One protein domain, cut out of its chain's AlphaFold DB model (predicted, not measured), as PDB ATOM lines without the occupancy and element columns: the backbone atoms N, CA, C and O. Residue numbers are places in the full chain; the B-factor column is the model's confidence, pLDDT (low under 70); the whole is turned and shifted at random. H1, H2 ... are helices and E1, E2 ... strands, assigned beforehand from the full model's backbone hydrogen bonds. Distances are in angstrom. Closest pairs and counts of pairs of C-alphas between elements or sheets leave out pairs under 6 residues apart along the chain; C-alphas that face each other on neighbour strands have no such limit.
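AT A GLANCE: This is residues 8 to 97 of the 114 residues of the protein "Uncharacterized HTH-type transcriptional regulator YgbI" of Arthrobacter sp. Hiyo8 (UniProt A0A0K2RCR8). A four-strand parallel sheet, E1, E3, E5 and E6, has both helices over one face, H1 at the E1 edge and H2 at the E6 edge, while its other face bears no named helix. A small antiparallel ribbon of E2 and E4 packs on H1, on the helix side of the large sheet. The printed part has 90 residues, with two named helices and six named strands in the order E1, E2, H1, E3, E4, E5, H2, E6; its class is mixed, helices and strands. It is compact, with a radius of gyration of the C-alphas of 12.2 A, and rounded, spanning 33 by 28 by 26 A.

IN THESE COORDINATES: In the large sheet, E1 covers residues 8 to 13, 16.9 A long, and begins with C-alpha 8 at (346.515, 231.425, 276.271). E3 covers residues 41 to 47, 15.3 A; E5 residues 69 to 72; E6 residues 90 to 93, ending with C-alpha 93 at (325.218, 235.802, 271.567). H1 covers residues 28 to 40, 18.2 A, beginning with C-alpha 28 at (337.448, 235.742, 298.573), and H2 residues 78 to 86, 12.3 A. The ribbon is E2, residues 22 to 25, and E4, residues 59 to 62.

HOW THE PARTS SIT: The large sheet runs E1, E3, E5, E6, with E1 and E6 as edge strands. E1 and E3 are parallel at 25 degrees, with N 10 and O 43 at 2.8 A. E3 and E5 are parallel at 17 degrees, with N 71 and O 46 at 2.8 A. E5 and E6 are parallel at 21 degrees, with N 92 and O 70 at 2.8 A. H1 is on this sheet at a height of 10.3 A, over E1 and along the strands, at 21 degrees to E1 on the local plane; their closest C-alphas, those of Ser 10 and Ala 37, are 6.6 A apart. H2 is on the same face at a height of 9.6 A, over E6 and along the strands; the closest C-alphas of H2 and E6, those of Arg 85 and Val 91, are 6.5 A apart. E5, H2 and E6 form a strand-helix-strand unit, two parallel neighbour strands with a helix between, and its crossover is right-handed. H1 and H2 are apart. E2 and E4 are antiparallel at 139 degrees, with N 23 and O 62 at 2.8 A. The closest C-alphas of H1 and E4, those of Phe 31 and Val 61, are 5.7 A apart. In H1 and H2, every O i to N i+4 pair is within hydrogen-bond range.

THE WHOLE: The two C-alphas farthest apart, those of Met 28 and Gly 97, are 37.0 A apart. The printed part has no cut. The link from E3 to E4, 11 residues, is long. The mean pLDDT of the printed part is 95.3, and residues 96 to 97 are under 70.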
ATOM      1  N   ASP A   8     346.860 230.771 277.536       96.44
ATOM      2  CA  ASP A   8     346.515 231.425 276.271       96.44
ATOM      3  C   ASP A   8     345.084 231.972 276.343       96.44
ATOM      4  O   ASP A   8     344.836 233.150 276.090       96.44
ATOM      5  N   LEU A   9     344.152 231.123 276.791       96.94
ATOM      6  CA  LEU A   9     342.718 231.393 276.832       96.94
ATOM      7  C   LEU A   9     342.142 231.112 278.227       96.94
ATOM      8  O   LEU A   9     342.240 229.994 278.730       96.94
ATOM      9  N   SER A  10     341.478 232.096 278.835       96.69
ATOM     10  CA  SER A  10     340.691 231.903 280.059       96.69
ATOM     11  C   SER A  10     339.206 232.112 279.795       96.69
ATOM     12  O   SER A  10     338.807 233.198 279.374       96.69
ATOM     13  N   PHE A  11     338.396 231.113 280.140       97.38
ATOM     14  CA  PHE A  11     336.940 231.207 280.178       97.38
ATOM     15  C   PHE A  11     336.487 231.261 281.634       97.38
ATOM     16  O   PHE A  11     336.703 230.316 282.392       97.38
ATOM     17  N   LEU A  12     335.883 232.375 282.037       96.12
ATOM     18  CA  LEU A  12     335.388 232.578 283.392       96.12
ATOM     19  C   LEU A  12     333.873 232.605 283.391       96.12
ATOM     20  O   LEU A  12     333.273 233.381 282.655       96.12
ATOM     21  N   SER A  13     333.256 231.813 284.259       94.12
ATOM     22  CA  SER A  13     331.833 231.942 284.547       94.12
ATOM     23  C   SER A  13     331.589 232.977 285.644       94.12
ATOM     24  O   SER A  13     332.423 233.194 286.536       94.12
ATOM     25  N   SER A  14     330.428 233.626 285.610       90.62
ATOM     26  CA  SER A  14     330.001 234.487 286.711       90.62
ATOM     27  C   SER A  14     328.512 234.419 286.972       90.62
ATOM     28  O   SER A  14     327.715 234.307 286.051       90.62
ATOM     29  N   ARG A  15     328.160 234.552 288.251       90.38
ATOM     30  CA  ARG A  15     326.791 234.815 288.703       90.38
ATOM     31  C   ARG A  15     326.493 236.299 288.868       90.38
ATOM     32  O   ARG A  15     325.373 236.666 289.197       90.38
ATOM     33  N   THR A  16     327.505 237.144 288.700       92.75
ATOM     34  CA  THR A  16     327.398 238.562 289.007       92.75
ATOM     35  C   THR A  16     328.357 239.400 288.184       92.75
ATOM     36  O   THR A  16     329.579 239.202 288.189       92.75
ATOM     37  N   TRP A  17     327.778 240.316 287.418       96.56
ATOM     38  CA  TRP A  17     328.513 241.214 286.547       96.56
ATOM     39  C   TRP A  17     327.663 242.430 286.177       96.56
ATOM     40  O   TRP A  17     326.435 242.373 286.102       96.56
ATOM     41  N   ASN A  18     328.328 243.561 285.971       95.50
ATOM     42  CA  ASN A  18     327.680 244.836 285.689       95.50
ATOM     43  C   ASN A  18     328.618 245.726 284.860       95.50
ATOM     44  O   ASN A  18     329.830 245.673 285.045       95.50
ATOM     45  N   ILE A  19     328.074 246.592 284.000       95.56
ATOM     46  CA  ILE A  19     328.880 247.539 283.203       95.56
ATOM     47  C   ILE A  19     329.728 248.460 284.092       95.56
ATOM     48  O   ILE A  19     330.925 248.612 283.868       95.56
ATOM     49  N   SER A  20     329.118 249.055 285.117       94.69
ATOM     50  CA  SER A  20     329.765 250.030 286.004       94.69
ATOM     51  C   SER A  20     330.684 249.396 287.050       94.69
ATOM     52  O   SER A  20     331.685 249.996 287.433       94.69
ATOM     53  N   ARG A  21     330.352 248.189 287.529       94.94
ATOM     54  CA  ARG A  21     331.092 247.519 288.617       94.94
ATOM     55  C   ARG A  21     332.015 246.400 288.147       94.94
ATOM     56  O   ARG A  21     332.844 245.957 288.934       94.94
ATOM     57  N   GLY A  22     331.924 245.984 286.888       96.06
ATOM     58  CA  GLY A  22     332.751 244.923 286.331       96.06
ATOM     59  C   GLY A  22     332.275 243.518 286.698       96.06
ATOM     60  O   GLY A  22     331.108 243.286 287.022       96.06
ATOM     61  N   LEU A  23     333.213 242.578 286.634       97.25
ATOM     62  CA  LEU A  23     333.075 241.213 287.117       97.25
ATOM     63  C   LEU A  23     333.249 241.188 288.638       97.25
ATOM     64  O   LEU A  23     334.230 241.718 289.162       97.25
ATOM     65  N   MET A  24     332.331 240.535 289.346       96.69
ATOM     66  CA  MET A  24     332.368 240.419 290.804       96.69
ATOM     67  C   MET A  24     332.354 238.950 291.253       96.69
ATOM     68  O   MET A  24     332.128 238.036 290.457       96.69
ATOM     69  N   ALA A  25     332.635 238.726 292.535       95.62
ATOM     70  CA  ALA A  25     332.592 237.420 293.181       95.62
ATOM     71  C   ALA A  25     331.986 237.532 294.594       95.62
ATOM     72  O   ALA A  25     332.175 238.558 295.260       95.62
ATOM     73  N   PRO A  26     331.261 236.502 295.070       94.56
ATOM     74  CA  PRO A  26     330.637 236.513 296.393       94.56
ATOM     75  C   PRO A  26     331.611 236.144 297.523       94.56
ATOM     76  O   PRO A  26     331.359 236.498 298.672       94.56
ATOM     77  N   SER A  27     332.720 235.464 297.219       96.06
ATOM     78  CA  SER A  27     333.716 235.013 298.198       96.06
ATOM     79  C   SER A  27     335.138 235.404 297.796       96.06
ATOM     80  O   SER A  27     335.432 235.631 296.616       96.06
ATOM     81  N   MET A  28     336.028 235.463 298.791       95.56
ATOM     82  CA  MET A  28     337.448 235.742 298.573       95.56
ATOM     83  C   MET A  28     338.106 234.650 297.717       95.56
ATOM     84  O   MET A  28     338.861 234.967 296.804       95.56
ATOM     85  N   ASP A  29     337.750 233.383 297.938       95.06
ATOM     86  CA  ASP A  29     338.303 232.256 297.179       95.06
ATOM     87  C   ASP A  29     337.967 232.353 295.681       95.06
ATOM     88  O   ASP A  29     338.851 232.225 294.830       95.06
ATOM     89  N   GLU A  30     336.706 232.658 295.330       94.44
ATOM     90  CA  GLU A  30     336.334 232.905 293.929       94.44
ATOM     91  C   GLU A  30     337.075 234.121 293.364       94.44
ATOM     92  O   GLU A  30     337.543 234.090 292.221       94.44
ATOM     93  N   PHE A  31     337.185 235.194 294.152       96.25
ATOM     94  CA  PHE A  31     337.890 236.401 293.743       96.25
ATOM     95  C   PHE A  31     339.353 236.107 293.394       96.25
ATOM     96  O   PHE A  31     339.815 236.499 292.319       96.25
ATOM     97  N   GLU A  32     340.081 235.397 294.258       95.69
ATOM     98  CA  GLU A  32     341.504 235.118 294.064       95.69
ATOM     99  C   GLU A  32     341.762 234.263 292.826       95.69
ATOM    100  O   GLU A  32     342.666 234.570 292.040       95.69
ATOM    101  N   VAL A  33     340.946 233.225 292.618       95.19
ATOM    102  CA  VAL A  33     341.060 232.328 291.464       95.19
ATOM    103  C   VAL A  33     340.788 233.085 290.168       95.19
ATOM    104  O   VAL A  33     341.631 233.071 289.266       95.19
ATOM    105  N   LYS A  34     339.663 233.808 290.078       95.81
ATOM    106  CA  LYS A  34     339.316 234.574 288.870       95.81
ATOM    107  C   LYS A  34     340.349 235.658 288.591       95.81
ATOM    108  O   LYS A  34     340.790 235.811 287.455       95.81
ATOM    109  N   ARG A  35     340.802 236.378 289.623       96.38
ATOM    110  CA  ARG A  35     341.807 237.434 289.458       96.38
ATOM    111  C   ARG A  35     343.150 236.880 289.001       96.38
ATOM    112  O   ARG A  35     343.819 237.523 288.197       96.38
ATOM    113  N   ALA A  36     343.563 235.721 289.511       96.00
ATOM    114  CA  ALA A  36     344.791 235.075 289.074       96.00
ATOM    115  C   ALA A  36     344.684 234.574 287.627       96.00
ATOM    116  O   ALA A  36     345.605 234.817 286.857       96.00
ATOM    117  N   ALA A  37     343.556 233.964 287.247       96.31
ATOM    118  CA  ALA A  37     343.311 233.519 285.876       96.31
ATOM    119  C   ALA A  37     343.370 234.684 284.874       96.31
ATOM    120  O   ALA A  37     344.103 234.594 283.898       96.31
ATOM    121  N   LEU A  38     342.698 235.805 285.168       96.31
ATOM    122  CA  LEU A  38     342.721 237.009 284.322       96.31
ATOM    123  C   LEU A  38     344.115 237.618 284.154       96.31
ATOM    124  O   LEU A  38     344.391 238.250 283.141       96.31
ATOM    125  N   LYS A  39     344.973 237.498 285.174       95.31
ATOM    126  CA  LYS A  39     346.348 238.015 285.129       95.31
ATOM    127  C   LYS A  39     347.292 237.104 284.350       95.31
ATOM    128  O   LYS A  39     348.276 237.594 283.814       95.31
ATOM    129  N   ALA A  40     347.022 235.806 284.359       96.25
ATOM    130  CA  ALA A  40     347.836 234.797 283.700       96.25
ATOM    131  C   ALA A  40     347.442 234.576 282.231       96.25
ATOM    132  O   ALA A  40     348.166 233.873 281.527       96.25
ATOM    133  N   SER A  41     346.301 235.127 281.786       96.88
ATOM    134  CA  SER A  41     345.751 234.881 280.457       96.88
ATOM    135  C   SER A  41     345.990 235.994 279.441       96.88
ATOM    136  O   SER A  41     345.866 237.181 279.744       96.88
ATOM    137  N   SER A  42     346.287 235.587 278.205       96.19
ATOM    138  CA  SER A  42     346.411 236.500 277.061       96.19
ATOM    139  C   SER A  42     345.058 236.845 276.433       96.19
ATOM    140  O   SER A  42     344.898 237.925 275.872       96.19
ATOM    141  N   SER A  43     344.071 235.948 276.526       97.88
ATOM    142  CA  SER A  43     342.703 236.181 276.057       97.88
ATOM    143  C   SER A  43     341.665 235.740 277.086       97.88
ATOM    144  O   SER A  43     341.753 234.662 277.678       97.88
ATOM    145  N   ARG A  44     340.668 236.592 277.313       98.19
ATOM    146  CA  ARG A  44     339.792 236.586 278.485       98.19
ATOM    147  C   ARG A  44     338.335 236.649 278.059       98.19
ATOM    148  O   ARG A  44     337.856 237.661 277.547       98.19
ATOM    149  N   PHE A  45     337.633 235.561 278.327       98.50
ATOM    150  CA  PHE A  45     336.238 235.366 277.977       98.50
ATOM    151  C   PHE A  45     335.406 235.283 279.251       98.50
ATOM    152  O   PHE A  45     335.710 234.492 280.147       98.50
ATOM    153  N   LEU A  46     334.342 236.075 279.324       98.00
ATOM    154  CA  LEU A  46     333.290 235.911 280.322       98.00
ATOM    155  C   LEU A  46     332.151 235.096 279.717       98.00
ATOM    156  O   LEU A  46     331.652 235.433 278.649       98.00
ATOM    157  N   LEU A  47     331.729 234.055 280.424       97.31
ATOM    158  CA  LEU A  47     330.536 233.271 280.138       97.31
ATOM    159  C   LEU A  47     329.484 233.615 281.196       97.31
ATOM    160  O   LEU A  47     329.639 233.252 282.366       97.31
ATOM    161  N   ALA A  48     328.442 234.343 280.810       94.94
ATOM    162  CA  ALA A  48     327.379 234.732 281.730       94.94
ATOM    163  C   ALA A  48     326.056 234.915 280.984       94.94
ATOM    164  O   ALA A  48     325.999 235.616 279.977       94.94
ATOM    165  N   ASP A  49     324.994 234.295 281.487       92.38
ATOM    166  CA  ASP A  49     323.637 234.524 280.994       92.38
ATOM    167  C   ASP A  49     323.143 235.935 281.366       92.38
ATOM    168  O   ASP A  49     323.716 236.623 282.222       92.38
ATOM    169  N   SER A  50     322.074 236.384 280.714       94.62
ATOM    170  CA  SER A  50     321.478 237.692 281.003       94.62
ATOM    171  C   SER A  50     320.837 237.753 282.393       94.62
ATOM    172  O   SER A  50     320.777 238.829 282.986       94.62
ATOM    173  N   THR A  51     320.434 236.613 282.966       94.00
ATOM    174  CA  THR A  51     319.795 236.546 284.296       94.00
ATOM    175  C   THR A  51     320.732 236.963 285.433       94.00
ATOM    176  O   THR A  51     320.284 237.399 286.492       94.00
ATOM    177  N   THR A  52     322.043 236.869 285.208       93.81
ATOM    178  CA  THR A  52     323.088 237.269 286.163       93.81
ATOM    179  C   THR A  52     323.582 238.707 285.974       93.81
ATOM    180  O   THR A  52     324.337 239.216 286.817       93.81
ATOM    181  N   PHE A  53     323.160 239.382 284.899       96.38
ATOM    182  CA  PHE A  53     323.532 240.764 284.606       96.38
ATOM    183  C   PHE A  53     322.873 241.752 285.578       96.38
ATOM    184  O   PHE A  53     321.749 241.570 286.034       96.38
ATOM    185  N   GLY A  54     323.582 242.834 285.900       94.25
ATOM    186  CA  GLY A  54     323.063 243.918 286.737       94.25
ATOM    187  C   GLY A  54     323.132 243.631 288.237       94.25
ATOM    188  O   GLY A  54     323.006 244.555 289.039       94.25
ATOM    189  N   THR A  55     323.410 242.386 288.623       93.94
ATOM    190  CA  THR A  55     323.597 241.988 290.018       93.94
ATOM    191  C   THR A  55     324.938 242.480 290.569       93.94
ATOM    192  O   THR A  55     325.862 242.824 289.826       93.94
ATOM    193  N   VAL A  56     325.063 242.498 291.896       93.56
ATOM    194  CA  VAL A  56     326.271 242.942 292.603       93.56
ATOM    195  C   VAL A  56     326.742 241.894 293.602       93.56
ATOM    196  O   VAL A  56     325.958 241.088 294.099       93.56
ATOM    197  N   SER A  57     328.035 241.903 293.909       94.69
ATOM    198  CA  SER A  57     328.626 241.059 294.950       94.69
ATOM    199  C   SER A  57     329.781 241.764 295.647       94.69
ATOM    200  O   SER A  57     330.228 242.826 295.214       94.69
ATOM    201  N   LEU A  58     330.220 241.179 296.762       95.69
ATOM    202  CA  LEU A  58     331.115 241.819 297.720       95.69
ATOM    203  C   LEU A  58     332.489 242.167 297.128       95.69
ATOM    204  O   LEU A  58     333.012 243.249 297.390       95.69
ATOM    205  N   PHE A  59     333.066 241.276 296.318       96.69
ATOM    206  CA  PHE A  59     334.425 241.437 295.806       96.69
ATOM    207  C   PHE A  59     334.421 241.853 294.336       96.69
ATOM    208  O   PHE A  59     333.871 241.156 293.484       96.69
ATOM    209  N   ASN A  60     335.081 242.968 294.021       95.88
ATOM    210  CA  ASN A  60     335.272 243.422 292.645       95.88
ATOM    211  C   ASN A  60     336.498 242.738 292.027       95.88
ATOM    212  O   ASN A  60     337.632 243.076 292.365       95.88
ATOM    213  N   VAL A  61     336.268 241.783 291.124       97.38
ATOM    214  CA  VAL A  61     337.327 241.018 290.459       97.38
ATOM    215  C   VAL A  61     338.073 241.909 289.474       97.38
ATOM    216  O   VAL A  61     339.285 242.079 289.615       97.38
ATOM    217  N   ALA A  62     337.378 242.465 288.481       97.31
ATOM    218  CA  ALA A  62     337.983 243.306 287.455       97.31
ATOM    219  C   ALA A  62     336.929 244.115 286.676       97.31
ATOM    220  O   ALA A  62     335.799 243.648 286.532       97.31
ATOM    221  N   PRO A  63     337.289 245.282 286.112       97.25
ATOM    222  CA  PRO A  63     336.411 246.005 285.194       97.25
ATOM    223  C   PRO A  63     336.153 245.200 283.903       97.25
ATOM    224  O   PRO A  63     336.952 244.337 283.539       97.25
ATOM    225  N   LEU A  64     335.043 245.460 283.196       96.69
ATOM    226  CA  LEU A  64     334.695 244.688 281.988       96.69
ATOM    227  C   LEU A  64     335.681 244.904 280.834       96.69
ATOM    228  O   LEU A  64     335.901 243.983 280.063       96.69
ATOM    229  N   GLN A  65     336.305 246.081 280.747       97.38
ATOM    230  CA  GLN A  65     337.266 246.470 279.706       97.38
ATOM    231  C   GLN A  65     338.490 245.550 279.638       97.38
ATOM    232  O   GLN A  65     339.225 245.577 278.659       97.38
ATOM    233  N   ILE A  66     338.753 244.774 280.693       97.44
ATOM    234  CA  ILE A  66     339.863 243.823 280.675       97.44
ATOM    235  C   ILE A  66     339.515 242.543 279.911       97.44
ATOM    236  O   ILE A  66     340.405 241.745 279.641       97.44
ATOM    237  N   LEU A  67     338.226 242.292 279.676       98.06
ATOM    238  CA  LEU A  67     337.742 241.123 278.962       98.06
ATOM    239  C   LEU A  67     337.817 241.403 277.469       98.06
ATOM    240  O   LEU A  67     337.492 242.494 277.014       98.06
ATOM    241  N   ASP A  68     338.170 240.387 276.700       98.44
ATOM    242  CA  ASP A  68     338.200 240.490 275.246       98.44
ATOM    243  C   ASP A  68     336.819 240.147 274.664       98.44
ATOM    244  O   ASP A  68     336.395 240.681 273.635       98.44
ATOM    245  N   THR A  69     336.076 239.253 275.327       98.50
ATOM    246  CA  THR A  69     334.739 238.833 274.891       98.50
ATOM    247  C   THR A  69     333.819 238.484 276.062       98.50
ATOM    248  O   THR A  69     334.218 237.810 277.009       98.50
ATOM    249  N   VAL A  70     332.551 238.880 275.953       98.19
ATOM    250  CA  VAL A  70     331.432 238.367 276.749       98.19
ATOM    251  C   VAL A  70     330.590 237.459 275.859       98.19
ATOM    252  O   VAL A  70     330.140 237.873 274.789       98.19
ATOM    253  N   VAL A  71     330.378 236.228 276.306       97.44
ATOM    254  CA  VAL A  71     329.440 235.274 275.717       97.44
ATOM    255  C   VAL A  71     328.216 235.205 276.622       97.44
ATOM    256  O   VAL A  71     328.341 234.920 277.814       97.44
ATOM    257  N   THR A  72     327.049 235.487 276.057       96.00
ATOM    258  CA  THR A  72     325.779 235.596 276.785       96.00
ATOM    259  C   THR A  72     324.625 235.104 275.920       96.00
ATOM    260  O   THR A  72     324.811 234.895 274.723       96.00
ATOM    261  N   ASP A  73     323.458 234.867 276.508       94.06
ATOM    262  CA  ASP A  73     322.255 234.519 275.749       94.06
ATOM    263  C   ASP A  73     321.690 235.735 274.990       94.06
ATOM    264  O   ASP A  73     322.152 236.869 275.125       94.06
ATOM    265  N   ASP A  74     320.689 235.501 274.151       93.31
ATOM    266  CA  ASP A  74     320.030 236.528 273.344       93.31
ATOM    267  C   ASP A  74     319.029 237.402 274.122       93.31
ATOM    268  O   ASP A  74     318.461 238.330 273.544       93.31
ATOM    269  N   GLN A  75     318.854 237.172 275.428       94.50
ATOM    270  CA  GLN A  75     317.949 237.949 276.280       94.50
ATOM    271  C   GLN A  75     318.638 239.159 276.933       94.50
ATOM    272  O   GLN A  75     317.974 239.971 277.582       94.50
ATOM    273  N   LEU A  76     319.953 239.341 276.746       95.19
ATOM    274  CA  LEU A  76     320.644 240.542 277.217       95.19
ATOM    275  C   LEU A  76     320.153 241.783 276.439       95.19
ATOM    276  O   LEU A  76     320.261 241.793 275.207       95.19
ATOM    277  N   PRO A  77     319.683 242.857 277.107       96.19
ATOM    278  CA  PRO A  77     319.151 244.038 276.426       96.19
ATOM    279  C   PRO A  77     320.122 244.648 275.405       96.19
ATOM    280  O   PRO A  77     321.328 244.740 275.642       96.19
ATOM    281  N   LEU A  78     319.607 245.068 274.245       96.88
ATOM    282  CA  LEU A  78     320.432 245.543 273.127       96.88
ATOM    283  C   LEU A  78     321.274 246.779 273.487       96.88
ATOM    284  O   LEU A  78     322.417 246.901 273.048       96.88
ATOM    285  N   ASP A  79     320.731 247.681 274.299       97.81
ATOM    286  CA  ASP A  79     321.440 248.840 274.840       97.81
ATOM    287  C   ASP A  79     322.629 248.412 275.713       97.81
ATOM    288  O   ASP A  79     323.737 248.916 275.538       97.81
ATOM    289  N   VAL A  80     322.440 247.407 276.572       97.56
ATOM    290  CA  VAL A  80     323.510 246.814 277.384       97.56
ATOM    291  C   VAL A  80     324.579 246.187 276.493       97.56
ATOM    292  O   VAL A  80     325.768 246.439 276.698       97.56
ATOM    293  N   GLN A  81     324.187 245.426 275.468       98.12
ATOM    294  CA  GLN A  81     325.140 244.859 274.513       98.12
ATOM    295  C   GLN A  81     325.965 245.953 273.820       98.12
ATOM    296  O   GLN A  81     327.183 245.825 273.685       98.12
ATOM    297  N   ASN A  82     325.321 247.037 273.386       98.31
ATOM    298  CA  ASN A  82     325.991 248.154 272.724       98.31
ATOM    299  C   ASN A  82     326.941 248.888 273.667       98.31
ATOM    300  O   ASN A  82     328.063 249.193 273.268       98.31
ATOM    301  N   ASN A  83     326.544 249.089 274.921       98.00
ATOM    302  CA  ASN A  83     327.410 249.668 275.941       98.00
ATOM    303  C   ASN A  83     328.658 248.803 276.164       98.00
ATOM    304  O   ASN A  83     329.763 249.331 276.210       98.00
ATOM    305  N   ILE A  84     328.521 247.474 276.226       98.06
ATOM    306  CA  ILE A  84     329.672 246.561 276.342       98.06
ATOM    307  C   ILE A  84     330.586 246.668 275.110       98.06
ATOM    308  O   ILE A  84     331.802 246.760 275.257       98.06
ATOM    309  N   ARG A  85     330.022 246.736 273.896       98.25
ATOM    310  CA  ARG A  85     330.808 246.931 272.662       98.25
ATOM    311  C   ARG A  85     331.556 248.265 272.650       98.25
ATOM    312  O   ARG A  85     332.702 248.310 272.215       98.25
ATOM    313  N   GLN A  86     330.951 249.334 273.169       98.12
ATOM    314  CA  GLN A  86     331.600 250.645 273.314       98.12
ATOM    315  C   GLN A  86     332.780 250.624 274.294       98.12
ATOM    316  O   GLN A  86     333.694 251.433 274.159       98.12
ATOM    317  N   LEU A  87     332.808 249.677 275.236       97.50
ATOM    318  CA  LEU A  87     333.962 249.443 276.107       97.50
ATOM    319  C   LEU A  87     335.140 248.750 275.398       97.50
ATOM    320  O   LEU A  87     336.158 248.498 276.038       97.50
ATOM    321  N   GLY A  88     335.008 248.422 274.108       98.00
ATOM    322  CA  GLY A  88     335.997 247.654 273.349       98.00
ATOM    323  C   GLY A  88     335.887 246.140 273.546       98.00
ATOM    324  O   GLY A  88     336.766 245.406 273.104       98.00
ATOM    325  N   VAL A  89     334.817 245.661 274.188       98.38
ATOM    326  CA  VAL A  89     334.614 244.241 274.494       98.38
ATOM    327  C   VAL A  89     333.685 243.613 273.457       98.38
ATOM    328  O   VAL A  89     332.590 244.111 273.192       98.38
ATOM    329  N   THR A  90     334.083 242.483 272.877       98.56
ATOM    330  CA  THR A  90     333.219 241.774 271.922       98.56
ATOM    331  C   THR A  90     332.038 241.129 272.650       98.56
ATOM    332  O   THR A  90     332.221 240.475 273.670       98.56
ATOM    333  N   VAL A  91     330.825 241.243 272.106       98.12
ATOM    334  CA  VAL A  91     329.644 240.517 272.610       98.12
ATOM    335  C   VAL A  91     329.277 239.411 271.630       98.12
ATOM    336  O   VAL A  91     328.996 239.689 270.460       98.12
ATOM    337  N   ARG A  92     329.269 238.165 272.105       97.69
ATOM    338  CA  ARG A  92     328.832 236.978 271.363       97.69
ATOM    339  C   ARG A  92     327.539 236.452 271.974       97.69
ATOM    340  O   ARG A  92     327.515 236.098 273.147       97.69
ATOM    341  N   LEU A  93     326.487 236.396 271.164       96.19
ATOM    342  CA  LEU A  93     325.218 235.802 271.567       96.19
ATOM    343  C   LEU A  93     325.267 234.296 271.303       96.19
ATOM    344  O   LEU A  93     325.574 233.870 270.189       96.19
ATOM    345  N   ALA A  94     324.999 233.506 272.334       92.81
ATOM    346  CA  ALA A  94     324.818 232.069 272.258       92.81
ATOM    347  C   ALA A  94     323.319 231.794 272.123       92.81
ATOM    348  O   ALA A  94     322.584 231.794 273.108       92.81
ATOM    349  N   THR A  95     322.867 231.601 270.888       82.94
ATOM    350  CA  THR A  95     321.498 231.174 270.607       82.94
ATOM    351  C   THR A  95     321.410 229.655 270.669       82.94
ATOM    352  O   THR A  95     322.360 228.935 270.344       82.94
ATOM    353  N   PHE A  96     320.252 229.146 271.076       69.25
ATOM    354  CA  PHE A  96     319.952 227.729 270.920       69.25
ATOM    355  C   PHE A  96     319.577 227.494 269.456       69.25
ATOM    356  O   PHE A  96     318.674 228.146 268.934       69.25
ATOM    357  N   GLY A  97     320.285 226.589 268.778       60.53
ATOM    358  CA  GLY A  97     319.860 226.126 267.458       60.53
ATOM    359  C   GLY A  97     318.479 225.475 267.549       60.53
ATOM    360  O   GLY A  97     318.152 224.862 268.571       60.53
TER     361      GLY A  97